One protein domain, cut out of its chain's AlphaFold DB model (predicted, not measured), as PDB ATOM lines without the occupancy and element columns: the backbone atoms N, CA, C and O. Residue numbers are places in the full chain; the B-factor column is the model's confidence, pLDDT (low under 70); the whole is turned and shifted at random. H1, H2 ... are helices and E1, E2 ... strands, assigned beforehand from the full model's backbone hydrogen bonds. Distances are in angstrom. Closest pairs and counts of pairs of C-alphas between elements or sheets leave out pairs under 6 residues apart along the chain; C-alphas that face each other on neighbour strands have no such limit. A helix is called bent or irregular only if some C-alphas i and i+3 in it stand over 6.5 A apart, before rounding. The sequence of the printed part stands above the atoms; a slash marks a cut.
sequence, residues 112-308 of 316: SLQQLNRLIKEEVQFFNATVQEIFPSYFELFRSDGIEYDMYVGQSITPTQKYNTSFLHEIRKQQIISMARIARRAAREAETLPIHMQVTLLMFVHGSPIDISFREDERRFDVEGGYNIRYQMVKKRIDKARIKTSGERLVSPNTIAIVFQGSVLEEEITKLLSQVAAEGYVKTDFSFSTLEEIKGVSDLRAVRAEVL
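This is residues 112 to 308 of the 316 residues of an uncharacterized protein of Sphingobacterium sp. JB170 (UniProt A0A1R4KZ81). A four-stranded sheet, E3 E6 E8 E7, has the helices H2 and H4 packed on one face, and H1 packs on H2 farther out, with the hairpin of E1 and E2 beside H1. H3 grazes the sheet, and the hairpin of E4 and E5 sits far from the middle of the domain. The printed part has 197 residues, with four named helices and eight named strands in the order H1 E1 E2 H2 E3 E4 E5 H3 E6 H4 E7 E8. The class is mixed, helices and strands; the main sheet is mixed and the two hairpin sheets are antiparallel. The whole is compact, with a radius of gyration of the C-alphas of 16.9 A and spans of 46 by 37 by 36 A.

In the main sheet E3 is residues 201 to 204, E6 residues 255 to 261 with 19.6 A, E8 residues 300 to 306 with 20.0 A, and E7 residues 287 to 290. C-alpha 255 is at (23.026, 9.564, 6.893) and C-alpha 306 at (19.964, 12.499, 5.892). H2, residues 165 to 189, is 36.3 A long, and H4, residues 263 to 278, 22.6 A. H1, residues 112 to 134, is 33.5 A long and begins at C-alpha 112 (39.722, 9.529, 18.733). E1 is residues 138 to 143, E2 147 to 152, E4 212 to 215 and E5 220 to 223. H3, residues 226 to 238, is 19.5 A long and irregular, but only just: C-alphas 227 and 230 are 6.50 A apart.

E3 and E6 are parallel, with N 203 and O 257 at 2.8 A, within hydrogen-bond range. E6 and E8 are antiparallel, with N 258 and O 303 at 2.9 A. E8 and E7 form an antiparallel hairpin, with N 289 and O 302 at 2.8 A. E6, H4 and E7 make a split strand-helix-strand unit, two strands running the same way with E8 between them, and its crossover is right-handed. H2 and H4 lie on the same face, making two layers, helices over a sheet, at heights over the sheet of 9.9 A and 10.0 A. H2 residues 169 to 177 touch H4 residues 272 to 276 at a steep tilt of 53 degrees; the closest C-alphas, Lys 173 and Leu 272, are 5.9 A apart. H1 touches H2 at a shallow tilt of 23 degrees, opposite ways, with the C-alphas of Ile 120 and Ile 182 closest at 6.0 A. The closest C-alphas of H1 and E2 are those of Asn 117 and Ile 147, 6.8 A apart. E1 and E2 form a hairpin, with N 140 and O 150 at 2.8 A, and so do E4 and E5, with N 213 and O 222 at 2.9 A. H3 only grazes the main sheet, with residues 231 to 238. In H1, H2 and H4 every O i to N i+4 pair is within hydrogen-bond range; in H3, 6 of 9 are.

The two C-alphas farthest apart, Thr 160 and Pro 194, are 48.6 A apart. The printed part has no cut. The links E2 to H2, H2 to E3 and H3 to E6 are long. Mean pLDDT of the printed part is 91.3, and residues 225 to 227 are under 70.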
ATOM      1  N   SER A 112      40.888   9.096  19.515       91.75
ATOM      2  CA  SER A 112      39.722   9.529  18.733       91.75
ATOM      3  C   SER A 112      38.677   8.404  18.623       91.75
ATOM      4  O   SER A 112      37.473   8.638  18.731       91.75
ATOM      5  N   LEU A 113      39.137   7.158  18.461       91.44
ATOM      6  CA  LEU A 113      38.299   5.962  18.378       91.44
ATOM      7  C   LEU A 113      37.594   5.696  19.712       91.44
ATOM      8  O   LEU A 113      36.411   5.359  19.745       91.44
ATOM      9  N   GLN A 114      38.313   5.857  20.822       91.62
ATOM     10  CA  GLN A 114      37.769   5.724  22.169       91.62
ATOM     11  C   GLN A 114      36.722   6.798  22.473       91.62
ATOM     12  O   GLN A 114      35.676   6.458  23.024       91.62
ATOM     13  N   GLN A 115      36.970   8.056  22.094       93.38
ATOM     14  CA  GLN A 115      36.025   9.164  22.283       93.38
ATOM     15  C   GLN A 115      34.701   8.897  21.559       93.38
ATOM     16  O   GLN A 115      33.652   8.837  22.204       93.38
ATOM     17  N   LEU A 116      34.760   8.601  20.256       93.81
ATOM     18  CA  LEU A 116      33.562   8.291  19.474       93.81
ATOM     19  C   LEU A 116      32.846   7.028  19.973       93.81
ATOM     20  O   LEU A 116      31.623   7.021  20.085       93.81
ATOM     21  N   ASN A 117      33.575   5.961  20.311       93.19
ATOM     22  CA  ASN A 117      32.949   4.748  20.844       93.19
ATOM     23  C   ASN A 117      32.273   4.990  22.196       93.19
ATOM     24  O   ASN A 117      31.222   4.409  22.455       93.19
ATOM     25  N   ARG A 118      32.837   5.839  23.061       93.69
ATOM     26  CA  ARG A 118      32.193   6.206  24.327       93.69
ATOM     27  C   ARG A 118      30.862   6.910  24.070       93.69
ATOM     28  O   ARG A 118      29.854   6.479  24.618       93.69
ATOM     29  N   LEU A 119      30.854   7.909  23.188       94.75
ATOM     30  CA  LEU A 119      29.645   8.629  22.783       94.75
ATOM     31  C   LEU A 119      28.575   7.680  22.236       94.75
ATOM     32  O   LEU A 119      27.429   7.723  22.676       94.75
ATOM     33  N   ILE A 120      28.947   6.791  21.308       95.38
ATOM     34  CA  ILE A 120      27.999   5.832  20.723       95.38
ATOM     35  C   ILE A 120      27.467   4.893  21.810       95.38
ATOM     36  O   ILE A 120      26.273   4.613  21.849       95.38
ATOM     37  N   LYS A 121      28.328   4.426  22.720       94.94
ATOM     38  CA  LYS A 121      27.931   3.519  23.801       94.94
ATOM     39  C   LYS A 121      26.909   4.166  24.731       94.94
ATOM     40  O   LYS A 121      25.953   3.498  25.105       94.94
ATOM     41  N   GLU A 122      27.108   5.429  25.094       95.75
ATOM     42  CA  GLU A 122      26.174   6.185  25.934       95.75
ATOM     43  C   GLU A 122      24.788   6.284  25.278       95.75
ATOM     44  O   GLU A 122      23.788   5.964  25.918       95.75
ATOM     45  N   GLU A 123      24.723   6.635  23.989       96.50
ATOM     46  CA  GLU A 123      23.453   6.688  23.243       96.50
ATOM     47  C   GLU A 123      22.784   5.316  23.115       96.50
ATOM     48  O   GLU A 123      21.570   5.199  23.264       96.50
ATOM     49  N   VAL A 124      23.564   4.257  22.879       95.94
ATOM     50  CA  VAL A 124      23.049   2.882  22.796       95.94
ATOM     51  C   VAL A 124      22.528   2.399  24.153       95.94
ATOM     52  O   VAL A 124      21.517   1.703  24.213       95.94
ATOM     53  N   GLN A 125      23.179   2.776  25.255       95.81
ATOM     54  CA  GLN A 125      22.709   2.469  26.608       95.81
ATOM     55  C   GLN A 125      21.410   3.204  26.935       95.81
ATOM     56  O   GLN A 125      20.498   2.590  27.488       95.81
ATOM     57  N   PHE A 126      21.311   4.483  26.561       97.19
ATOM     58  CA  PHE A 126      20.072   5.247  26.684       97.19
ATOM     59  C   PHE A 126      18.948   4.604  25.865       97.19
ATOM     60  O   PHE A 126      17.877   4.333  26.401       97.19
ATOM     61  N   PHE A 127      19.216   4.269  24.598       97.25
ATOM     62  CA  PHE A 127      18.262   3.570  23.739       97.25
ATOM     63  C   PHE A 127      17.801   2.245  24.351       97.25
ATOM     64  O   PHE A 127      16.601   1.996  24.410       97.25
ATOM     65  N   ASN A 128      18.721   1.416  24.854       97.06
ATOM     66  CA  ASN A 128      18.354   0.162  25.507       97.06
ATOM     67  C   ASN A 128      17.430   0.413  26.709       97.06
ATOM     68  O   ASN A 128      16.401  -0.243  26.811       97.06
ATOM     69  N   ALA A 129      17.730   1.391  27.571       97.44
ATOM     70  CA  ALA A 129      16.847   1.739  28.688       97.44
ATOM     71  C   ALA A 129      15.435   2.130  28.209       97.44
ATOM     72  O   ALA A 129      14.456   1.583  28.712       97.44
ATOM     73  N   THR A 130      15.329   2.973  27.174       97.25
ATOM     74  CA  THR A 130      14.043   3.327  26.547       97.25
ATOM     75  C   THR A 130      13.308   2.100  26.004       97.25
ATOM     76  O   THR A 130      12.099   1.972  26.173       97.25
ATOM     77  N   VAL A 131      14.016   1.158  25.373       95.88
ATOM     78  CA  VAL A 131      13.409  -0.088  24.885       95.88
ATOM     79  C   VAL A 131      12.873  -0.930  26.038       95.88
ATOM     80  O   VAL A 131      11.749  -1.413  25.943       95.88
ATOM     81  N   GLN A 132      13.637  -1.086  27.124       95.81
ATOM     82  CA  GLN A 132      13.197  -1.862  28.289       95.81
ATOM     83  C   GLN A 132      11.921  -1.285  28.925       95.81
ATOM     84  O   GLN A 132      11.113  -2.050  29.449       95.81
ATOM     85  N   GLU A 133      11.716   0.036  28.855       96.38
ATOM     86  CA  GLU A 133      10.478   0.698  29.296       96.38
ATOM     87  C   GLU A 133       9.290   0.432  28.358       96.38
ATOM     88  O   GLU A 133       8.159   0.301  28.828       96.38
ATOM     89  N   ILE A 134       9.527   0.326  27.044       95.81
ATOM     90  CA  ILE A 134       8.480   0.023  26.056       95.81
ATOM     91  C   ILE A 134       8.033  -1.439  26.169       95.81
ATOM     92  O   ILE A 134       6.838  -1.723  26.254       95.81
ATOM     93  N   PHE A 135       8.985  -2.371  26.107       95.88
ATOM     94  CA  PHE A 135       8.749  -3.802  26.261       95.88
ATOM     95  C   PHE A 135      10.077  -4.513  26.561       95.88
ATOM     96  O   PHE A 135      11.041  -4.303  25.815       95.88
ATOM     97  N   PRO A 136      10.157  -5.384  27.585       95.00
ATOM     98  CA  PRO A 136      11.420  -6.024  27.921       95.00
ATOM     99  C   PRO A 136      11.991  -6.815  26.738       95.00
ATOM    100  O   PRO A 136      11.283  -7.506  26.002       95.00
ATOM    101  N   SER A 137      13.295  -6.669  26.529       93.06
ATOM    102  CA  SER A 137      13.987  -7.220  25.364       93.06
ATOM    103  C   SER A 137      15.354  -7.768  25.752       93.06
ATOM    104  O   SER A 137      15.942  -7.356  26.755       93.06
ATOM    105  N   TYR A 138      15.872  -8.695  24.951       90.81
ATOM    106  CA  TYR A 138      17.261  -9.121  25.060       90.81
ATOM    107  C   TYR A 138      18.126  -8.238  24.163       90.81
ATOM    108  O   TYR A 138      17.813  -8.063  22.986       90.81
ATOM    109  N   PHE A 139      19.203  -7.690  24.722       91.00
ATOM    110  CA  PHE A 139      20.086  -6.740  24.053       91.00
ATOM    111  C   PHE A 139      21.538  -7.203  24.195       91.00
ATOM    112  O   PHE A 139      22.038  -7.339  25.312       91.00
ATOM    113  N   GLU A 140      22.222  -7.419  23.075       88.88
ATOM    114  CA  GLU A 140      23.609  -7.883  23.032       88.88
ATOM    115  C   GLU A 140      24.483  -6.859  22.310       88.88
ATOM    116  O   GLU A 140      24.163  -6.435  21.205       88.88
ATOM    117  N   LEU A 141      25.587  -6.446  22.936       89.88
ATOM    118  CA  LEU A 141      26.476  -5.400  22.431       89.88
ATOM    119  C   LEU A 141      27.813  -5.998  21.988       89.88
ATOM    120  O   LEU A 141      28.516  -6.622  22.783       89.88
ATOM    121  N   PHE A 142      28.220  -5.706  20.757       86.25
ATOM    122  CA  PHE A 142      29.496  -6.107  20.180       86.25
ATOM    123  C   PHE A 142      30.378  -4.880  19.949       86.25
ATOM    124  O   PHE A 142      29.948  -3.858  19.409       86.25
ATOM    125  N   ARG A 143      31.648  -4.982  20.351       80.12
ATOM    126  CA  ARG A 143      32.640  -3.921  20.160       80.12
ATOM    127  C   ARG A 143      33.756  -4.397  19.243       80.12
ATOM    128  O   ARG A 143      34.407  -5.400  19.519       80.12
ATOM    129  N   SER A 144      34.005  -3.614  18.204       75.50
ATOM    130  CA  SER A 144      35.186  -3.709  17.349       75.50
ATOM    131  C   SER A 144      35.782  -2.300  17.184       75.50
ATOM    132  O   SER A 144      35.968  -1.596  18.179       75.50
ATOM    133  N   ASP A 145      36.010  -1.852  15.947       75.00
ATOM    134  CA  ASP A 145      36.318  -0.451  15.609       75.00
ATOM    135  C   ASP A 145      35.066   0.440  15.612       75.00
ATOM    136  O   ASP A 145      35.133   1.651  15.410       75.00
ATOM    137  N   GLY A 146      33.900  -0.160  15.821       85.50
ATOM    138  CA  GLY A 146      32.649   0.526  16.084       85.50
ATOM    139  C   GLY A 146      31.830  -0.230  17.118       85.50
ATOM    140  O   GLY A 146      32.325  -1.134  17.801       85.50
ATOM    141  N   ILE A 147      30.561   0.148  17.201       90.94
ATOM    142  CA  ILE A 147      29.576  -0.494  18.059       90.94
ATOM    143  C   ILE A 147      28.500  -1.106  17.176       90.94
ATOM    144  O   ILE A 147      27.933  -0.434  16.316       90.94
ATOM    145  N   GLU A 148      28.244  -2.380  17.416       91.31
ATOM    146  CA  GLU A 148      27.157  -3.156  16.839       91.31
ATOM    147  C   GLU A 148      26.336  -3.716  17.998       91.31
ATOM    148  O   GLU A 148      26.865  -3.956  19.084       91.31
ATOM    149  N   TYR A 149      25.042  -3.916  17.793       91.44
ATOM    150  CA  TYR A 149      24.222  -4.626  18.757       91.44
ATOM    151  C   TYR A 149      23.144  -5.438  18.057       91.44
ATOM    152  O   TYR A 149      22.642  -5.038  17.006       91.44
ATOM    153  N   ASP A 150      22.771  -6.544  18.690       88.50
ATOM    154  CA  ASP A 150      21.559  -7.282  18.375       88.50
ATOM    155  C   ASP A 150      20.518  -7.020  19.458       88.50
ATOM    156  O   ASP A 150      20.831  -6.899  20.644       88.50
ATOM    157  N   MET A 151      19.258  -6.950  19.047       89.00
ATOM    158  CA  MET A 151      18.139  -6.765  19.955       89.00
ATOM    159  C   MET A 151      16.998  -7.682  19.538       89.00
ATOM    160  O   MET A 151      16.533  -7.633  18.398       89.00
ATOM    161  N   TYR A 152      16.533  -8.492  20.481       89.06
ATOM    162  CA  TYR A 152      15.451  -9.444  20.284       89.06
ATOM    163  C   TYR A 152      14.287  -9.077  21.195       89.06
ATOM    164  O   TYR A 152      14.424  -8.992  22.417       89.06
ATOM    165  N   VAL A 153      13.127  -8.865  20.583       90.88
ATOM    166  CA  VAL A 153      11.890  -8.475  21.255       90.88
ATOM    167  C   VAL A 153      10.753  -9.352  20.752       90.88
ATOM    168  O   VAL A 153      10.647  -9.630  19.558       90.88
ATOM    169  N   GLY A 154       9.902  -9.815  21.660       92.19
ATOM    170  CA  GLY A 154       8.763 -10.647  21.296       92.19
ATOM    171  C   GLY A 154       8.226 -11.466  22.457       92.19
ATOM    172  O   GLY A 154       8.800 -11.501  23.546       92.19
ATOM    173  N   GLN A 155       7.121 -12.163  22.201       93.19
ATOM    174  CA  GLN A 155       6.414 -12.940  23.218       93.19
ATOM    175  C   GLN A 155       7.301 -13.998  23.895       93.19
ATOM    176  O   GLN A 155       7.165 -14.219  25.095       93.19
ATOM    177  N   SER A 156       8.217 -14.622  23.148       91.50
ATOM    178  CA  SER A 156       9.132 -15.648  23.667       91.50
ATOM    179  C   SER A 156      10.234 -15.085  24.572       91.50
ATOM    180  O   SER A 156      10.757 -15.814  25.406       91.50
ATOM    181  N   ILE A 157      10.573 -13.797  24.438       91.00
ATOM    182  CA  ILE A 157      11.571 -13.120  25.282       91.00
ATOM    183  C   ILE A 157      10.959 -12.726  26.627       91.00
ATOM    184  O   ILE A 157      11.606 -12.811  27.666       91.00
ATOM    185  N   THR A 158       9.695 -12.297  26.624       92.00
ATOM    186  CA  THR A 158       8.978 -11.864  27.832       92.00
ATOM    187  C   THR A 158       7.630 -12.575  27.923       92.00
ATOM    188  O   THR A 158       6.589 -11.980  27.645       92.00
ATOM    189  N   PRO A 159       7.612 -13.859  28.328       90.69
ATOM    190  CA  PRO A 159       6.393 -14.672  28.338       90.69
ATOM    191  C   PRO A 159       5.341 -14.182  29.342       90.69
ATOM    192  O   PRO A 159       4.167 -14.519  29.223       90.69
ATOM    193  N   THR A 160       5.746 -13.380  30.327       94.00
ATOM    194  CA  THR A 160       4.871 -12.837  31.373       94.00
ATOM    195  C   THR A 160       4.130 -11.567  30.956       94.00
ATOM    196  O   THR A 160       3.207 -11.156  31.657       94.00
ATOM    197  N   GLN A 161       4.494 -10.948  29.828       93.75
ATOM    198  CA  GLN A 161       3.837  -9.752  29.301       93.75
ATOM    199  C   GLN A 161       3.285 -10.025  27.903       93.75
ATOM    200  O   GLN A 161       3.922 -10.686  27.084       93.75
ATOM    201  N   LYS A 162       2.083  -9.523  27.610       95.38
ATOM    202  CA  LYS A 162       1.450  -9.729  26.304       95.38
ATOM    203  C   LYS A 162       2.108  -8.834  25.258       95.38
ATOM    204  O   LYS A 162       2.015  -7.613  25.343       95.38
ATOM    205  N   TYR A 163       2.713  -9.446  24.248       94.25
ATOM    206  CA  TYR A 163       3.320  -8.725  23.135       94.25
ATOM    207  C   TYR A 163       2.265  -8.125  22.185       94.25
ATOM    208  O   TYR A 163       1.224  -8.731  21.914       94.25
ATOM    209  N   ASN A 164       2.563  -6.941  21.647       92.56
ATOM    210  CA  ASN A 164       1.809  -6.264  20.593       92.56
ATOM    211  C   ASN A 164       2.795  -5.665  19.579       92.56
ATOM    212  O   ASN A 164       3.808  -5.081  19.962       92.56
ATOM    213  N   THR A 165       2.489  -5.768  18.286       89.94
ATOM    214  CA  THR A 165       3.306  -5.201  17.203       89.94
ATOM    215  C   THR A 165       3.469  -3.684  17.299       89.94
ATOM    216  O   THR A 165       4.464  -3.156  16.809       89.94
ATOM    217  N   SER A 166       2.567  -2.972  17.986       93.31
ATOM    218  CA  SER A 166       2.737  -1.544  18.273       93.31
ATOM    219  C   SER A 166       4.025  -1.240  19.045       93.31
ATOM    220  O   SER A 166       4.635  -0.201  18.803       93.31
ATOM    221  N   PHE A 167       4.475  -2.144  19.927       94.62
ATOM    222  CA  PHE A 167       5.742  -1.980  20.646       94.62
ATOM    223  C   PHE A 167       6.934  -2.017  19.693       94.62
ATOM    224  O   PHE A 167       7.838  -1.200  19.812       94.62
ATOM    225  N   LEU A 168       6.916  -2.918  18.705       91.88
ATOM    226  CA  LEU A 168       7.982  -3.013  17.709       91.88
ATOM    227  C   LEU A 168       8.081  -1.746  16.852       91.88
ATOM    228  O   LEU A 168       9.189  -1.296  16.566       91.88
ATOM    229  N   HIS A 169       6.945  -1.147  16.481       93.44
ATOM    230  CA  HIS A 169       6.935   0.131  15.763       93.44
ATOM    231  C   HIS A 169       7.573   1.253  16.594       93.44
ATOM    232  O   HIS A 169       8.423   1.978  16.077       93.44
ATOM    233  N   GLU A 170       7.211   1.371  17.876       95.94
ATOM    234  CA  GLU A 170       7.784   2.399  18.754       95.94
ATOM    235  C   GLU A 170       9.283   2.167  18.986       95.94
ATOM    236  O   GLU A 170      10.082   3.089  18.860       95.94
ATOM    237  N   ILE A 171       9.700   0.920  19.212       95.81
ATOM    238  CA  ILE A 171      11.115   0.559  19.358       95.81
ATOM    239  C   ILE A 171      11.916   0.936  18.103       95.81
ATOM    240  O   ILE A 171      12.979   1.546  18.217       95.81
ATOM    241  N   ARG A 172      11.415   0.624  16.898       95.25
ATOM    242  CA  ARG A 172      12.080   0.989  15.633       95.25
ATOM    243  C   ARG A 172      12.172   2.503  15.459       95.25
ATOM    244  O   ARG A 172      13.217   3.001  15.045       95.25
ATOM    245  N   LYS A 173      11.120   3.244  15.817       97.12
ATOM    246  CA  LYS A 173      11.144   4.711  15.831       97.12
ATOM    247  C   LYS A 173      12.256   5.235  16.747       97.12
ATOM    248  O   LYS A 173      13.102   6.006  16.293       97.12
ATOM    249  N   GLN A 174      12.302   4.768  17.997       97.69
ATOM    250  CA  GLN A 174      13.337   5.150  18.965       97.69
ATOM    251  C   GLN A 174      14.743   4.757  18.498       97.69
ATOM    252  O   GLN A 174      15.701   5.490  18.734       97.69
ATOM    253  N   GLN A 175      14.875   3.649  17.766       97.19
ATOM    254  CA  GLN A 175      16.143   3.222  17.186       97.19
ATOM    255  C   GLN A 175      16.651   4.224  16.140       97.19
ATOM    256  O   GLN A 175      17.808   4.636  16.194       97.19
ATOM    257  N   ILE A 176      15.788   4.670  15.220       98.00
ATOM    258  CA  ILE A 176      16.143   5.686  14.215       98.00
ATOM    259  C   ILE A 176      16.504   7.011  14.904       98.00
ATOM    260  O   ILE A 176      17.491   7.649  14.532       98.00
ATOM    261  N   ILE A 177      15.751   7.408  15.935       98.19
ATOM    262  CA  ILE A 177      16.034   8.613  16.726       98.19
ATOM    263  C   ILE A 177      17.409   8.513  17.401       98.19
ATOM    264  O   ILE A 177      18.214   9.433  17.270       98.19
ATOM    265  N   SER A 178      17.719   7.396  18.065       97.88
ATOM    266  CA  SER A 178      19.032   7.159  18.685       97.88
ATOM    267  C   SER A 178      20.165   7.264  17.658       97.88
ATOM    268  O   SER A 178      21.154   7.962  17.888       97.88
ATOM    269  N   MET A 179      19.997   6.672  16.470       97.81
ATOM    270  CA  MET A 179      20.970   6.802  15.380       97.81
ATOM    271  C   MET A 179      21.150   8.262  14.936       97.81
ATOM    272  O   MET A 179      22.280   8.704  14.731       97.81
ATOM    273  N   ALA A 180      20.071   9.043  14.836       97.94
ATOM    274  CA  ALA A 180      20.158  10.465  14.507       97.94
ATOM    275  C   ALA A 180      20.914  11.263  15.586       97.94
ATOM    276  O   ALA A 180      21.773  12.082  15.250       97.94
ATOM    277  N   ARG A 181      20.666  10.988  16.877       97.12
ATOM    278  CA  ARG A 181      21.403  11.606  17.996       97.12
ATOM    279  C   ARG A 181      22.886  11.256  17.965       97.12
ATOM    280  O   ARG A 181      23.720  12.153  18.093       97.12
ATOM    281  N   ILE A 182      23.225   9.993  17.690       96.62
ATOM    282  CA  ILE A 182      24.613   9.561  17.479       96.62
ATOM    283  C   ILE A 182      25.259  10.385  16.362       96.62
ATOM    284  O   ILE A 182      26.353  10.910  16.557       96.62
ATOM    285  N   ALA A 183      24.595  10.536  15.211       96.25
ATOM    286  CA  ALA A 183      25.148  11.293  14.087       96.25
ATOM    287  C   ALA A 183      25.390  12.767  14.451       96.25
ATOM    288  O   ALA A 183      26.458  13.300  14.159       96.25
ATOM    289  N   ARG A 184      24.431  13.409  15.135       95.06
ATOM    290  CA  ARG A 184      24.540  14.800  15.608       95.06
ATOM    291  C   ARG A 184      25.700  14.992  16.571       95.06
ATOM    292  O   ARG A 184      26.539  15.867  16.362       95.06
ATOM    293  N   ARG A 185      25.751  14.177  17.629       93.94
ATOM    294  CA  ARG A 185      26.806  14.261  18.645       93.94
ATOM    295  C   ARG A 185      28.172  13.991  18.016       93.94
ATOM    296  O   ARG A 185      29.104  14.748  18.257       93.94
ATOM    297  N   ALA A 186      28.277  12.973  17.161       93.69
ATOM    298  CA  ALA A 186      29.526  12.643  16.483       93.69
ATOM    299  C   ALA A 186      29.985  13.757  15.530       93.69
ATOM    300  O   ALA A 186      31.175  14.049  15.486       93.69
ATOM    301  N   ALA A 187      29.068  14.402  14.801       92.56
ATOM    302  CA  ALA A 187      29.399  15.539  13.943       92.56
ATOM    303  C   ALA A 187      29.953  16.724  14.751       92.56
ATOM    304  O   ALA A 187      30.943  17.321  14.339       92.56
ATOM    305  N   ARG A 188      29.376  17.013  15.926       90.69
ATOM    306  CA  ARG A 188      29.880  18.053  16.844       90.69
ATOM    307  C   ARG A 188      31.248  17.701  17.428       90.69
ATOM    308  O   ARG A 188      32.119  18.559  17.505       90.69
ATOM    309  N   GLU A 189      31.459  16.447  17.828       90.12
ATOM    310  CA  GLU A 189      32.750  16.019  18.380       90.12
ATOM    311  C   GLU A 189      33.855  15.937  17.320       90.12
ATOM    312  O   GLU A 189      35.025  16.097  17.670       90.12
ATOM    313  N   ALA A 190      33.512  15.748  16.039       87.06
ATOM    314  CA  ALA A 190      34.469  15.541  14.949       87.06
ATOM    315  C   ALA A 190      35.502  16.672  14.785       87.06
ATOM    316  O   ALA A 190      36.593  16.419  14.270       87.06
ATOM    317  N   GLU A 191      35.182  17.894  15.221       84.25
ATOM    318  CA  GLU A 191      36.103  19.043  15.228       84.25
ATOM    319  C   GLU A 191      37.133  18.986  16.369       84.25
ATOM    320  O   GLU A 191      38.215  19.559  16.267       84.25
ATOM    321  N   THR A 192      36.813  18.277  17.454       87.75
ATOM    322  CA  THR A 192      37.656  18.163  18.659       87.75
ATOM    323  C   THR A 192      38.500  16.890  18.695       87.75
ATOM    324  O   THR A 192      39.401  16.766  19.528       87.75
ATOM    325  N   LEU A 193      38.227  15.940  17.793       90.75
ATOM    326  CA  LEU A 193      38.960  14.683  17.727       90.75
ATOM    327  C   LEU A 193      40.427  14.919  17.329       90.75
ATOM    328  O   LEU A 193      40.700  15.639  16.363       90.75
ATOM    329  N   PRO A 194      41.392  14.249  17.988       91.00
ATOM    330  CA  PRO A 194      42.790  14.272  17.571       91.00
ATOM    331  C   PRO A 194      42.997  13.875  16.105       91.00
ATOM    332  O   PRO A 194      43.928  14.377  15.474       91.00
ATOM    333  N   ILE A 195      42.177  12.965  15.583       87.81
ATOM    334  CA  ILE A 195      42.098  12.594  14.171       87.81
ATOM    335  C   ILE A 195      40.642  12.711  13.748       87.81
ATOM    336  O   ILE A 195      39.768  12.072  14.332       87.81
ATOM    337  N   HIS A 196      40.395  13.511  12.713       87.94
ATOM    338  CA  HIS A 196      39.055  13.694  12.180       87.94
ATOM    339  C   HIS A 196      38.493  12.353  11.687       87.94
ATOM    340  O   HIS A 196      39.045  11.728  10.782       87.94
ATOM    341  N   MET A 197      37.390  11.915  12.291       88.25
ATOM    342  CA  MET A 197      36.697  10.680  11.946       88.25
ATOM    343  C   MET A 197      35.198  10.917  11.890       88.25
ATOM    344  O   MET A 197      34.643  11.705  12.652       88.25
ATOM    345  N   GLN A 198      34.539  10.194  10.989       89.44
ATOM    346  CA  GLN A 198      33.100  10.283  10.789       89.44
ATOM    347  C   GLN A 198      32.432   8.935  11.058       89.44
ATOM    348  O   GLN A 198      32.942   7.862  10.700       89.44
ATOM    349  N   VAL A 199      31.255   8.998  11.673       92.81
ATOM    350  CA  VAL A 199      30.410   7.827  11.901       92.81
ATOM    351  C   VAL A 199      29.566   7.528  10.668       92.81
ATOM    352  O   VAL A 199      29.167   8.415   9.917       92.81
ATOM    353  N   THR A 200      29.303   6.247  10.465       94.50
ATOM    354  CA  THR A 200      28.426   5.719   9.422       94.50
ATOM    355  C   THR A 200      27.423   4.812  10.105       94.50
ATOM    356  O   THR A 200      27.827   3.969  10.905       94.50
ATOM    357  N   LEU A 201      26.143   5.000   9.809       96.38
ATOM    358  CA  LEU A 201      25.043   4.406  10.558       96.38
ATOM    359  C   LEU A 201      24.258   3.453   9.661       96.38
ATOM    360  O   LEU A 201      23.861   3.824   8.555       96.38
ATOM    361  N   LEU A 202      24.053   2.228  10.141       96.19
ATOM    362  CA  LEU A 202      23.377   1.162   9.411       96.19
ATOM    363  C   LEU A 202      22.410   0.421  10.329       96.19
ATOM    364  O   LEU A 202      22.788  -0.004  11.417       96.19
ATOM    365  N   MET A 203      21.185   0.238   9.858       95.19
ATOM    366  CA  MET A 203      20.167  -0.602  10.473       95.19
ATOM    367  C   MET A 203      19.746  -1.664   9.463       95.19
ATOM    368  O   MET A 203      19.442  -1.342   8.317       95.19
ATOM    369  N   PHE A 204      19.695  -2.925   9.883       93.38
ATOM    370  CA  PHE A 204      19.065  -3.987   9.105       93.38
ATOM    371  C   PHE A 204      17.754  -4.393   9.775       93.38
ATOM    372  O   PHE A 204      17.748  -4.831  10.922       93.38
ATOM    373  N   VAL A 205      16.645  -4.236   9.057       90.81
ATOM    374  CA  VAL A 205      15.307  -4.562   9.544       90.81
ATOM    375  C   VAL A 205      14.883  -5.900   8.956       90.81
ATOM    376  O   VAL A 205      14.592  -6.016   7.764       90.81
ATOM    377  N   HIS A 206      14.813  -6.915   9.816       86.00
ATOM    378  CA  HIS A 206      14.223  -8.201   9.477       86.00
ATOM    379  C   HIS A 206      12.762  -8.244   9.948       86.00
ATOM    380  O   HIS A 206      12.464  -7.972  11.111       86.00
ATOM    381  N   GLY A 207      11.838  -8.518   9.026       78.25
ATOM    382  CA  GLY A 207      10.392  -8.430   9.276       78.25
ATOM    383  C   GLY A 207       9.725  -9.732   9.705       78.25
ATOM    384  O   GLY A 207       8.550  -9.717  10.056       78.25
ATOM    385  N   SER A 208      10.440 -10.855   9.654       83.06
ATOM    386  CA  SER A 208       9.917 -12.161  10.053       83.06
ATOM    387  C   SER A 208      10.408 -12.539  11.453       83.06
ATOM    388  O   SER A 208      11.511 -12.141  11.829       83.06
ATOM    389  N   PRO A 209       9.622 -13.303  12.232       86.38
ATOM    390  CA  PRO A 209      10.120 -13.922  13.453       86.38
ATOM    391  C   PRO A 209      11.369 -14.763  13.168       86.38
ATOM    392  O   PRO A 209      11.445 -15.423  12.131       86.38
ATOM    393  N   ILE A 210      12.328 -14.725  14.090       84.56
ATOM    394  CA  ILE A 210      13.560 -15.512  14.044       84.56
ATOM    395  C   ILE A 210      13.564 -16.431  15.261       84.56
ATOM    396  O   ILE A 210      13.232 -15.997  16.366       84.56
ATOM    397  N   ASP A 211      13.977 -17.676  15.049       85.81
ATOM    398  CA  ASP A 211      14.223 -18.624  16.128       85.81
ATOM    399  C   ASP A 211      15.651 -18.436  16.635       85.81
ATOM    400  O   ASP A 211      16.606 -18.430  15.850       85.81
ATOM    401  N   ILE A 212      15.794 -18.277  17.948       85.88
ATOM    402  CA  ILE A 212      17.089 -18.147  18.611       85.88
ATOM    403  C   ILE A 212      17.225 -19.180  19.720       85.88
ATOM    404  O   ILE A 212      16.262 -19.477  20.429       85.88
ATOM    405  N   SER A 213      18.438 -19.688  19.899       86.94
ATOM    406  CA  SER A 213      18.793 -20.568  21.006       86.94
ATOM    407  C   SER A 213      20.043 -20.068  21.703       86.94
ATOM    408  O   SER A 213      20.909 -19.429  21.102       86.94
ATOM    409  N   PHE A 214      20.120 -20.323  23.005       85.69
ATOM    410  CA  PHE A 214      21.302 -19.981  23.772       85.69
ATOM    411  C   PHE A 214      22.354 -21.074  23.590       85.69
ATOM    412  O   PHE A 214      22.135 -22.225  23.967       85.69
ATOM    413  N   ARG A 215      23.504 -20.705  23.030       84.62
ATOM    414  CA  ARG A 215      24.671 -21.578  22.943       84.62
ATOM    415  C   ARG A 215      25.467 -21.486  24.232       84.62
ATOM    416  O   ARG A 215      26.052 -20.446  24.523       84.62
ATOM    417  N   GLU A 216      25.471 -22.557  25.021       86.00
ATOM    418  CA  GLU A 216      26.142 -22.579  26.329       86.00
ATOM    419  C   GLU A 216      27.666 -22.440  26.227       86.00
ATOM    420  O   GLU A 216      28.287 -21.783  27.064       86.00
ATOM    421  N   ASP A 217      28.262 -23.030  25.192       87.56
ATOM    422  CA  ASP A 217      29.692 -22.967  24.897       87.56
ATOM    423  C   ASP A 217      30.135 -21.553  24.500       87.56
ATOM    424  O   ASP A 217      31.176 -21.073  24.950       87.56
ATOM    425  N   GLU A 218      29.314 -20.857  23.713       79.06
ATOM    426  CA  GLU A 218      29.587 -19.491  23.257       79.06
ATOM    427  C   GLU A 218      29.024 -18.402  24.191       79.06
ATOM    428  O   GLU A 218      29.357 -17.226  24.042       79.06
ATOM    429  N   ARG A 219      28.184 -18.790  25.159       84.06
ATOM    430  CA  ARG A 219      27.453 -17.922  26.098       84.06
ATOM    431  C   ARG A 219      26.687 -16.775  25.430       84.06
ATOM    432  O   ARG A 219      26.621 -15.673  25.975       84.06
ATOM    433  N   ARG A 220      26.092 -17.041  24.268       81.00
ATOM    434  CA  ARG A 220      25.312 -16.068  23.489       81.00
ATOM    435  C   ARG A 220      24.147 -16.729  22.781       81.00
ATOM    436  O   ARG A 220      24.128 -17.949  22.614       81.00
ATOM    437  N   PHE A 221      23.183 -15.920  22.357       82.50
ATOM    438  CA  PHE A 221      22.144 -16.405  21.462       82.50
ATOM    439  C   PHE A 221      22.696 -16.515  20.043       82.50
ATOM    440  O   PHE A 221      23.337 -15.592  19.545       82.50
ATOM    441  N   ASP A 222      22.435 -17.640  19.388       80.38
ATOM    442  CA  ASP A 222      22.593 -17.753  17.945       80.38
ATOM    443  C   ASP A 222      21.248 -18.086  17.307       80.38
ATOM    444  O   ASP A 222      20.295 -18.538  17.944       80.38
ATOM    445  N   VAL A 223      21.175 -17.806  16.020       78.81
ATOM    446  CA  VAL A 223      19.990 -17.979  15.208       78.81
ATOM    447  C   VAL A 223      19.926 -19.421  14.702       78.81
ATOM    448  O   VAL A 223      20.876 -19.916  14.093       78.81
ATOM    449  N   GLU A 224      18.795 -20.094  14.915       75.25
ATOM    450  CA  GLU A 224      18.585 -21.491  14.516       75.25
ATOM    451  C   GLU A 224      17.760 -21.632  13.234       75.25
ATOM    452  O   GLU A 224      17.014 -20.741  12.851       75.25
ATOM    453  N   GLY A 225      17.863 -22.782  12.565       68.44
ATOM    454  CA  GLY A 225      16.996 -23.141  11.438       68.44
ATOM    455  C   GLY A 225      17.497 -22.700  10.056       68.44
ATOM    456  O   GLY A 225      18.057 -21.623   9.853       68.44
ATOM    457  N   GLY A 226      17.253 -23.549   9.049       62.59
ATOM    458  CA  GLY A 226      17.716 -23.342   7.668       62.59
ATOM    459  C   GLY A 226      17.174 -22.070   7.002       62.59
ATOM    460  O   GLY A 226      17.843 -21.472   6.158       62.59
ATOM    461  N   TYR A 227      15.987 -21.615   7.414       62.06
ATOM    462  CA  TYR A 227      15.367 -20.385   6.915       62.06
ATOM    463  C   TYR A 227      16.134 -19.126   7.352       62.06
ATOM    464  O   TYR A 227      16.258 -18.172   6.577       62.06
ATOM    465  N   ASN A 228      16.730 -19.166   8.545       74.00
ATOM    466  CA  ASN A 228      17.406 -18.030   9.155       74.00
ATOM    467  C   ASN A 228      18.885 -17.905   8.740       74.00
ATOM    468  O   ASN A 228      19.545 -16.905   9.029       74.00
ATOM    469  N   ILE A 229      19.398 -18.854   7.946       76.25
ATOM    470  CA  ILE A 229      20.723 -18.740   7.322       76.25
ATOM    471  C   ILE A 229      20.786 -17.479   6.446       76.25
ATOM    472  O   ILE A 229      21.803 -16.789   6.436       76.25
ATOM    473  N   ARG A 230      19.690 -17.119   5.759       79.75
ATOM    474  CA  ARG A 230      19.632 -15.889   4.948       79.75
ATOM    475  C   ARG A 230      19.854 -14.636   5.792       79.75
ATOM    476  O   ARG A 230      20.637 -13.784   5.387       79.75
ATOM    477  N   TYR A 231      19.248 -14.561   6.978       83.62
ATOM    478  CA  TYR A 231      19.467 -13.465   7.926       83.62
ATOM    479  C   TYR A 231      20.957 -13.331   8.287       83.62
ATOM    480  O   TYR A 231      21.543 -12.258   8.130       83.62
ATOM    481  N   GLN A 232      21.604 -14.445   8.645       81.94
ATOM    482  CA  GLN A 232      23.034 -14.476   8.970       81.94
ATOM    483  C   GLN A 232      23.935 -14.120   7.773       81.94
ATOM    484  O   GLN A 232      24.957 -13.448   7.932       81.94
ATOM    485  N   MET A 233      23.568 -14.539   6.556       84.00
ATOM    486  CA  MET A 233      24.301 -14.180   5.337       84.00
ATOM    487  C   MET A 233      24.259 -12.673   5.072       84.00
ATOM    488  O   MET A 233      25.297 -12.095   4.741       84.00
ATOM    489  N   VAL A 234      23.090 -12.038   5.237       88.19
ATOM    490  CA  VAL A 234      22.954 -10.583   5.087       88.19
ATOM    491  C   VAL A 234      23.787  -9.872   6.143       88.19
ATOM    492  O   VAL A 234      24.636  -9.061   5.778       88.19
ATOM    493  N   LYS A 235      23.633 -10.224   7.426       86.38
ATOM    494  CA  LYS A 235      24.350  -9.587   8.541       86.38
ATOM    495  C   LYS A 235      25.869  -9.548   8.316       86.38
ATOM    496  O   LYS A 235      26.493  -8.503   8.461       86.38
ATOM    497  N   LYS A 236      26.462 -10.651   7.841       86.69
ATOM    498  CA  LYS A 236      27.911 -10.748   7.566       86.69
ATOM    499  C   LYS A 236      28.409  -9.883   6.402       86.69
ATOM    500  O   LYS A 236      29.613  -9.675   6.272       86.69
ATOM    501  N   ARG A 237      27.523  -9.452   5.504       86.56
ATOM    502  CA  ARG A 237      27.887  -8.767   4.251       86.56
ATOM    503  C   ARG A 237      27.399  -7.327   4.186       86.56
ATOM    504  O   ARG A 237      27.983  -6.540   3.443       86.56
ATOM    505  N   ILE A 238      26.368  -6.980   4.951       88.88
ATOM    506  CA  ILE A 238      25.648  -5.721   4.783       88.88
ATOM    507  C   ILE A 238      26.498  -4.484   5.091       88.88
ATOM    508  O   ILE A 238      26.334  -3.462   4.431       88.88
ATOM    509  N   ASP A 239      27.487  -4.597   5.983       85.19
ATOM    510  CA  ASP A 239      28.457  -3.526   6.257       85.19
ATOM    511  C   ASP A 239      29.187  -3.043   4.986       85.19
ATOM    512  O   ASP A 239      29.485  -1.853   4.827       85.19
ATOM    513  N   LYS A 240      29.453  -3.959   4.047       87.94
ATOM    514  CA  LYS A 240      30.192  -3.693   2.803       87.94
ATOM    515  C   LYS A 240      29.287  -3.561   1.580       87.94
ATOM    516  O   LYS A 240      29.817  -3.421   0.480       87.94
ATOM    517  N   ALA A 241      27.967  -3.597   1.766       91.31
ATOM    518  CA  ALA A 241      27.019  -3.578   0.665       91.31
ATOM    519  C   ALA A 241      27.154  -2.309  -0.182       91.31
ATOM    520  O   ALA A 241      27.331  -1.199   0.337       91.31
ATOM    521  N   ARG A 242      27.035  -2.486  -1.497       94.12
ATOM    522  CA  ARG A 242      27.027  -1.405  -2.484       94.12
ATOM    523  C   ARG A 242      25.659  -1.238  -3.133       94.12
ATOM    524  O   ARG A 242      24.894  -2.192  -3.268       94.12
ATOM    525  N   ILE A 243      25.363  -0.015  -3.557       95.19
ATOM    526  CA  ILE A 243      24.169   0.296  -4.347       95.19
ATOM    527  C   ILE A 243      24.367  -0.248  -5.764       95.19
ATOM    528  O   ILE A 243      25.371   0.043  -6.409       95.19
ATOM    529  N   LYS A 244      23.401  -1.029  -6.261       93.69
ATOM    530  CA  LYS A 244      23.502  -1.776  -7.527       93.69
ATOM    531  C   LYS A 244      23.758  -0.876  -8.739       93.69
ATOM    532  O   LYS A 244      24.476  -1.272  -9.649       93.69
ATOM    533  N   THR A 245      23.165   0.315  -8.763       92.25
ATOM    534  CA  THR A 245      23.234   1.236  -9.908       92.25
ATOM    535  C   THR A 245      24.506   2.080  -9.932       92.25
ATOM    536  O   THR A 245      25.062   2.291 -11.004       92.25
ATOM    537  N   SER A 246      24.972   2.564  -8.779       93.38
ATOM    538  CA  SER A 246      26.128   3.470  -8.683       93.38
ATOM    539  C   SER A 246      27.427   2.774  -8.267       93.38
ATOM    540  O   SER A 246      28.505   3.331  -8.454       93.38
ATOM    541  N   GLY A 247      27.353   1.580  -7.676       92.81
ATOM    542  CA  GLY A 247      28.502   0.868  -7.112       92.81
ATOM    543  C   GLY A 247      29.084   1.509  -5.846       92.81
ATOM    544  O   GLY A 247      30.099   1.027  -5.326       92.81
ATOM    545  N   GLU A 248      28.469   2.581  -5.338       93.88
ATOM    546  CA  GLU A 248      28.906   3.264  -4.124       93.88
ATOM    547  C   GLU A 248      28.564   2.439  -2.876       93.88
ATOM    548  O   GLU A 248      27.574   1.704  -2.852       93.88
ATOM    549  N   ARG A 249      29.361   2.575  -1.811       93.00
ATOM    550  CA  ARG A 249      29.079   1.912  -0.530       93.00
ATOM    551  C   ARG A 249      27.788   2.471   0.067       93.00
ATOM    552  O   ARG A 249      27.638   3.685   0.137       93.00
ATOM    553  N   LEU A 250      26.892   1.606   0.545       95.00
ATOM    554  CA  LEU A 250      25.590   1.997   1.091       95.00
ATOM    555  C   LEU A 250      25.713   2.982   2.259       95.00
ATOM    556  O   LEU A 250      24.959   3.943   2.330       95.00
ATOM    557  N   VAL A 251      26.651   2.774   3.174       94.44
ATOM    558  CA  VAL A 251      26.783   3.652   4.338       94.44
ATOM    559  C   VAL A 251      27.551   4.930   3.992       94.44
ATOM    560  O   VAL A 251      28.609   4.880   3.363       94.44
ATOM    561  N   SER A 252      27.038   6.077   4.434       93.31
ATOM    562  CA  SER A 252      27.652   7.391   4.226       93.31
ATOM    563  C   SER A 252      27.575   8.234   5.508       93.31
ATOM    564  O   SER A 252      26.614   8.079   6.269       93.31
ATOM    565  N   PRO A 253      28.557   9.118   5.778       93.25
ATOM    566  CA  PRO A 253      28.471  10.094   6.862       93.25
ATOM    567  C   PRO A 253      27.185  10.913   6.794       93.25
ATOM    568  O   PRO A 253      26.644  11.126   5.710       93.25
ATOM    569  N   ASN A 254      26.720  11.381   7.955       93.19
ATOM    570  CA  ASN A 254      25.531  12.228   8.117       93.19
ATOM    571  C   ASN A 254      24.216  11.598   7.625       93.19
ATOM    572  O   ASN A 254      23.200  12.279   7.522       93.19
ATOM    573  N   THR A 255      24.214  10.295   7.340       96.62
ATOM    574  CA  THR A 255      23.026   9.564   6.893       96.62
ATOM    575  C   THR A 255      22.815   8.315   7.731       96.62
ATOM    576  O   THR A 255      23.774   7.698   8.201       96.62
ATOM    577  N   ILE A 256      21.553   7.931   7.883       98.06
ATOM    578  CA  ILE A 256      21.141   6.630   8.399       98.06
ATOM    579  C   ILE A 256      20.773   5.772   7.192       98.06
ATOM    580  O   ILE A 256      19.866   6.126   6.438       98.06
ATOM    581  N   ALA A 257      21.475   4.656   7.003       98.00
ATOM    582  CA  ALA A 257      21.101   3.644   6.026       98.00
ATOM    583  C   ALA A 257      20.229   2.579   6.700       98.00
ATOM    584  O   ALA A 257      20.647   1.973   7.684       98.00
ATOM    585  N   ILE A 258      19.036   2.329   6.166       97.69
ATOM    586  CA  ILE A 258      18.132   1.281   6.652       97.69
ATOM    587  C   ILE A 258      17.923   0.271   5.533       97.69
ATOM    588  O   ILE A 258      17.469   0.630   4.449       97.69
ATOM    589  N   VAL A 259      18.263  -0.988   5.794       96.56
ATOM    590  CA  VAL A 259      18.160  -2.108   4.856       96.56
ATOM    591  C   VAL A 259      16.972  -2.971   5.229       96.56
ATOM    592  O   VAL A 259      16.793  -3.308   6.397       96.56
ATOM    593  N   PHE A 260      16.190  -3.369   4.234       94.56
ATOM    594  CA  PHE A 260      14.994  -4.180   4.413       94.56
ATOM    595  C   PHE A 260      14.708  -5.013   3.160       94.56
ATOM    596  O   PHE A 260      15.342  -4.857   2.113       94.56
ATOM    597  N   GLN A 261      13.733  -5.913   3.272       91.12
ATOM    598  CA  GLN A 261      13.267  -6.739   2.164       91.12
ATOM    599  C   GLN A 261      11.737  -6.781   2.136       91.12
ATOM    600  O   GLN A 261      11.098  -7.020   3.158       91.12
ATOM    601  N   GLY A 262      11.160  -6.598   0.948       90.38
ATOM    602  CA  GLY A 262       9.711  -6.627   0.731       90.38
ATOM    603  C   GLY A 262       9.016  -5.275   0.934       90.38
ATOM    604  O   GLY A 262       9.477  -4.414   1.682       90.38
ATOM    605  N   SER A 263       7.881  -5.102   0.255       91.69
ATOM    606  CA  SER A 263       7.125  -3.842   0.210       91.69
ATOM    607  C   SER A 263       6.455  -3.472   1.534       91.69
ATOM    608  O   SER A 263       6.317  -2.293   1.836       91.69
ATOM    609  N   VAL A 264       6.069  -4.460   2.346       92.56
ATOM    610  CA  VAL A 264       5.426  -4.218   3.650       92.56
ATOM    611  C   VAL A 264       6.369  -3.472   4.596       92.56
ATOM    612  O   VAL A 264       5.978  -2.480   5.204       92.56
ATOM    613  N   LEU A 265       7.632  -3.910   4.686       93.75
ATOM    614  CA  LEU A 265       8.634  -3.216   5.500       93.75
ATOM    615  C   LEU A 265       8.994  -1.850   4.922       93.75
ATOM    616  O   LEU A 265       9.260  -0.927   5.680       93.75
ATOM    617  N   GLU A 266       9.003  -1.711   3.598       95.94
ATOM    618  CA  GLU A 266       9.254  -0.425   2.952       95.94
ATOM    619  C   GLU A 266       8.228   0.631   3.361       95.94
ATOM    620  O   GLU A 266       8.604   1.742   3.738       95.94
ATOM    621  N   GLU A 267       6.942   0.279   3.331       96.12
ATOM    622  CA  GLU A 267       5.853   1.164   3.746       96.12
ATOM    623  C   GLU A 267       5.972   1.528   5.233       96.12
ATOM    624  O   GLU A 267       5.885   2.703   5.601       96.12
ATOM    625  N   GLU A 268       6.250   0.538   6.085       95.50
ATOM    626  CA  GLU A 268       6.442   0.745   7.522       95.50
ATOM    627  C   GLU A 268       7.620   1.689   7.811       95.50
ATOM    628  O   GLU A 268       7.468   2.679   8.530       95.50
ATOM    629  N   ILE A 269       8.783   1.434   7.206       97.12
ATOM    630  CA  ILE A 269       9.994   2.247   7.377       97.12
ATOM    631  C   ILE A 269       9.769   3.666   6.857       97.12
ATOM    632  O   ILE A 269      10.177   4.623   7.511       97.12
ATOM    633  N   THR A 270       9.079   3.825   5.727       97.81
ATOM    634  CA  THR A 270       8.745   5.148   5.173       97.81
ATOM    635  C   THR A 270       7.879   5.949   6.143       97.81
ATOM    636  O   THR A 270       8.131   7.135   6.380       97.81
ATOM    637  N   LYS A 271       6.884   5.303   6.762       97.44
ATOM    638  CA  LYS A 271       6.027   5.932   7.771       97.44
ATOM    639  C   LYS A 271       6.816   6.337   9.017       97.44
ATOM    640  O   LYS A 271       6.656   7.461   9.486       97.44
ATOM    641  N   LEU A 272       7.679   5.456   9.526       97.56
ATOM    642  CA  LEU A 272       8.532   5.742  10.684       97.56
ATOM    643  C   LEU A 272       9.493   6.900  10.400       97.56
ATOM    644  O   LEU A 272       9.567   7.842  11.184       97.56
ATOM    645  N   LEU A 273      10.173   6.884   9.253       98.38
ATOM    646  CA  LEU A 273      11.056   7.972   8.836       98.38
ATOM    647  C   LEU A 273      10.307   9.302   8.712       98.38
ATOM    648  O   LEU A 273      10.827  10.325   9.140       98.38
ATOM    649  N   SER A 274       9.074   9.290   8.202       98.31
ATOM    650  CA  SER A 274       8.241  10.497   8.115       98.31
ATOM    651  C   SER A 274       7.899  11.066   9.497       98.31
ATOM    652  O   SER A 274       7.930  12.280   9.687       98.31
ATOM    653  N   GLN A 275       7.615  10.207  10.483       98.19
ATOM    654  CA  GLN A 275       7.393  10.630  11.872       98.19
ATOM    655  C   GLN A 275       8.666  11.224  12.488       98.19
ATOM    656  O   GLN A 275       8.625  12.293  13.085       98.19
ATOM    657  N   VAL A 276       9.808  10.563  12.291       98.00
ATOM    658  CA  VAL A 276      11.113  11.019  12.793       98.00
ATOM    659  C   VAL A 276      11.561  12.323  12.113       98.00
ATOM    660  O   VAL A 276      12.177  13.178  12.750       98.00
ATOM    661  N   ALA A 277      11.217  12.519  10.836       97.81
ATOM    662  CA  ALA A 277      11.439  13.769  10.113       97.81
ATOM    663  C   ALA A 277      10.561  14.908  10.652       97.81
ATOM    664  O   ALA A 277      11.048  16.021  10.834       97.81
ATOM    665  N   ALA A 278       9.290  14.629  10.963       97.38
ATOM    666  CA  ALA A 278       8.382  15.600  11.575       97.38
ATOM    667  C   ALA A 278       8.847  16.048  12.974       97.38
ATOM    668  O   ALA A 278       8.611  17.188  13.364       97.38
ATOM    669  N   GLU A 279       9.552  15.178  13.701       96.44
ATOM    670  CA  GLU A 279      10.222  15.500  14.971       96.44
ATOM    671  C   GLU A 279      11.569  16.223  14.789       96.44
ATOM    672  O   GLU A 279      12.232  16.565  15.766       96.44
ATOM    673  N   GLY A 280      11.987  16.474  13.547       96.50
ATOM    674  CA  GLY A 280      13.169  17.265  13.230       96.50
ATOM    675  C   GLY A 280      14.489  16.502  13.289       96.50
ATOM    676  O   GLY A 280      15.540  17.130  13.279       96.50
ATOM    677  N   TYR A 281      14.502  15.166  13.335       97.25
ATOM    678  CA  TYR A 281      15.758  14.398  13.395       97.25
ATOM    679  C   TYR A 281      16.405  14.166  12.024       97.25
ATOM    680  O   TYR A 281      17.633  14.191  11.908       97.25
ATOM    681  N   VAL A 282      15.601  13.958  10.982       97.81
ATOM    682  CA  VAL A 282      16.060  13.684   9.610       97.81
ATOM    683  C   VAL A 282      15.336  14.577   8.603       97.81
ATOM    684  O   VAL A 282      14.265  15.105   8.893       97.81
ATOM    685  N   LYS A 283      15.915  14.759   7.414       97.69
ATOM    686  CA  LYS A 283      15.249  15.443   6.296       97.69
ATOM    687  C   LYS A 283      14.057  14.628   5.792       97.69
ATOM    688  O   LYS A 283      14.012  13.416   5.968       97.69
ATOM    689  N   THR A 284      13.119  15.294   5.126       96.62
ATOM    690  CA  THR A 284      11.917  14.667   4.551       96.62
ATOM    691  C   THR A 284      12.180  13.914   3.246       96.62
ATOM    692  O   THR A 284      11.371  13.074   2.859       96.62
ATOM    693  N   ASP A 285      13.298  14.195   2.572       96.12
ATOM    694  CA  ASP A 285      13.645  13.578   1.292       96.12
ATOM    695  C   ASP A 285      14.462  12.299   1.515       96.12
ATOM    696  O   ASP A 285      15.648  12.335   1.859       96.12
ATOM    697  N   PHE A 286      13.820  11.148   1.316       97.25
ATOM    698  CA  PHE A 286      14.428   9.831   1.505       97.25
ATOM    699  C   PHE A 286      14.927   9.241   0.181       97.25
ATOM    700  O   PHE A 286      14.199   9.186  -0.809       97.25
ATOM    701  N   SER A 287      16.164   8.741   0.164       97.00
ATOM    702  CA  SER A 287      16.770   8.141  -1.033       97.00
ATOM    703  C   SER A 287      16.672   6.618  -0.999       97.00
ATOM    704  O   SER A 287      17.420   5.964  -0.272       97.00
ATOM    705  N   PHE A 288      15.769   6.048  -1.796       97.19
ATOM    706  CA  PHE A 288      15.604   4.599  -1.932       97.19
ATOM    707  C   PHE A 288      16.530   4.017  -3.001       97.19
ATOM    708  O   PHE A 288      16.749   4.613  -4.054       97.19
ATOM    709  N   SER A 289      17.066   2.829  -2.740       96.44
ATOM    710  CA  SER A 289      18.015   2.153  -3.619       96.44
ATOM    711  C   SER A 289      17.894   0.632  -3.536       96.44
ATOM    712  O   SER A 289      17.420   0.074  -2.543       96.44
ATOM    713  N   THR A 290      18.338  -0.046  -4.592       95.69
ATOM    714  CA  THR A 290      18.515  -1.502  -4.618       95.69
ATOM    715  C   THR A 290      19.981  -1.826  -4.368       95.69
ATOM    716  O   THR A 290      20.865  -1.189  -4.950       95.69
ATOM    717  N   LEU A 291      20.244  -2.814  -3.518       95.00
ATOM    718  CA  LEU A 291      21.601  -3.254  -3.210       95.00
ATOM    719  C   LEU A 291      22.086  -4.314  -4.200       95.00
ATOM    720  O   LEU A 291      21.298  -4.962  -4.892       95.00
ATOM    721  N   GLU A 292      23.403  -4.475  -4.275       91.88
ATOM    722  CA  GLU A 292      24.013  -5.605  -4.965       91.88
ATOM    723  C   GLU A 292      23.525  -6.945  -4.391       91.88
ATOM    724  O   GLU A 292      23.186  -7.066  -3.211       91.88
ATOM    725  N   GLU A 293      23.487  -7.966  -5.244       86.94
ATOM    726  CA  GLU A 293      23.032  -9.289  -4.833       86.94
ATOM    727  C   GLU A 293      24.053  -9.943  -3.903       86.94
ATOM    728  O   GLU A 293      25.244 -10.055  -4.204       86.94
ATOM    729  N   ILE A 294      23.565 -10.427  -2.764       85.69
ATOM    730  CA  ILE A 294      24.344 -11.260  -1.857       85.69
ATOM    731  C   ILE A 294      24.028 -12.706  -2.225       85.69
ATOM    732  O   ILE A 294      22.877 -13.069  -2.437       85.69
ATOM    733  N   LYS A 295      25.044 -13.568  -2.316       78.75
ATOM    734  CA  LYS A 295      24.834 -14.980  -2.672       78.75
ATOM    735  C   LYS A 295      23.764 -15.610  -1.764       78.75
ATOM    736  O   LYS A 295      23.977 -15.712  -0.563       78.75
ATOM    737  N   GLY A 296      22.649 -16.049  -2.354       77.50
ATOM    738  CA  GLY A 296      21.520 -16.655  -1.634       77.50
ATOM    739  C   GLY A 296      20.463 -15.671  -1.108       77.50
ATOM    740  O   GLY A 296      19.513 -16.111  -0.460       77.50
ATOM    741  N   VAL A 297      20.600 -14.369  -1.384       82.25
ATOM    742  CA  VAL A 297      19.654 -13.313  -0.995       82.25
ATOM    743  C   VAL A 297      19.486 -12.312  -2.144       82.25
ATOM    744  O   VAL A 297      20.424 -11.607  -2.512       82.25
ATOM    745  N   SER A 298      18.275 -12.231  -2.693       80.81
ATOM    746  CA  SER A 298      17.890 -11.246  -3.709       80.81
ATOM    747  C   SER A 298      17.036 -10.124  -3.111       80.81
ATOM    748  O   SER A 298      16.524 -10.239  -1.996       80.81
ATOM    749  N   ASP A 299      16.873  -9.045  -3.878       85.19
ATOM    750  CA  ASP A 299      15.878  -7.989  -3.634       85.19
ATOM    751  C   ASP A 299      16.038  -7.222  -2.316       85.19
ATOM    752  O   ASP A 299      15.065  -6.725  -1.740       85.19
ATOM    753  N   LEU A 300      17.279  -7.084  -1.842       92.88
ATOM    754  CA  LEU A 300      17.580  -6.169  -0.751       92.88
ATOM    755  C   LEU A 300      17.410  -4.728  -1.224       92.88
ATOM    756  O   LEU A 300      18.041  -4.273  -2.186       92.88
ATOM    757  N   ARG A 301      16.562  -4.003  -0.502       95.69
ATOM    758  CA  ARG A 301      16.350  -2.574  -0.680       95.69
ATOM    759  C   ARG A 301      16.944  -1.828   0.498       95.69
ATOM    760  O   ARG A 301      17.095  -2.370   1.595       95.69
ATOM    761  N   ALA A 302      17.286  -0.575   0.257       97.12
ATOM    762  CA  ALA A 302      17.727   0.315   1.303       97.12
ATOM    763  C   ALA A 302      17.160   1.713   1.108       97.12
ATOM    764  O   ALA A 302      16.927   2.153  -0.019       97.12
ATOM    765  N   VAL A 303      17.002   2.418   2.218       97.88
ATOM    766  CA  VAL A 303      16.722   3.847   2.246       97.88
ATOM    767  C   VAL A 303      17.843   4.559   2.986       97.88
ATOM    768  O   VAL A 303      18.320   4.080   4.016       97.88
ATOM    769  N   ARG A 304      18.281   5.699   2.453       97.69
ATOM    770  CA  ARG A 304      19.105   6.661   3.183       97.69
ATOM    771  C   ARG A 304      18.247   7.840   3.604       97.69
ATOM    772  O   ARG A 304      17.591   8.456   2.763       97.69
ATOM    773  N   ALA A 305      18.313   8.166   4.886       98.12
ATOM    774  CA  ALA A 305      17.765   9.392   5.444       98.12
ATOM    775  C   ALA A 305      18.916  10.283   5.922       98.12
ATOM    776  O   ALA A 305      19.773   9.835   6.687       98.12
ATOM    777  N   GLU A 306      18.963  11.527   5.450       98.00
ATOM    778  CA  GLU A 306      19.964  12.499   5.892       98.00
ATOM    779  C   GLU A 306      19.578  13.072   7.258       98.00
ATOM    780  O   GLU A 306      18.432  13.469   7.469       98.00
ATOM    781  N   VAL A 307      20.529  13.115   8.188       97.69
ATOM    782  CA  VAL A 307      20.313  13.628   9.542       97.69
ATOM    783  C   VAL A 307      20.404  15.152   9.542       97.69
ATOM    784  O   VAL A 307      21.331  15.731   8.979       97.69
ATOM    785  N   LEU A 308      19.468  15.814  10.222       96.12
ATOM    786  CA  LEU A 308      19.524  17.258  10.454       96.12
ATOM    787  C   LEU A 308      20.532  17.551  11.572       96.12
ATOM    788  O   LEU A 308      20.231  17.302  12.739       96.12
TER     789      LEU A 308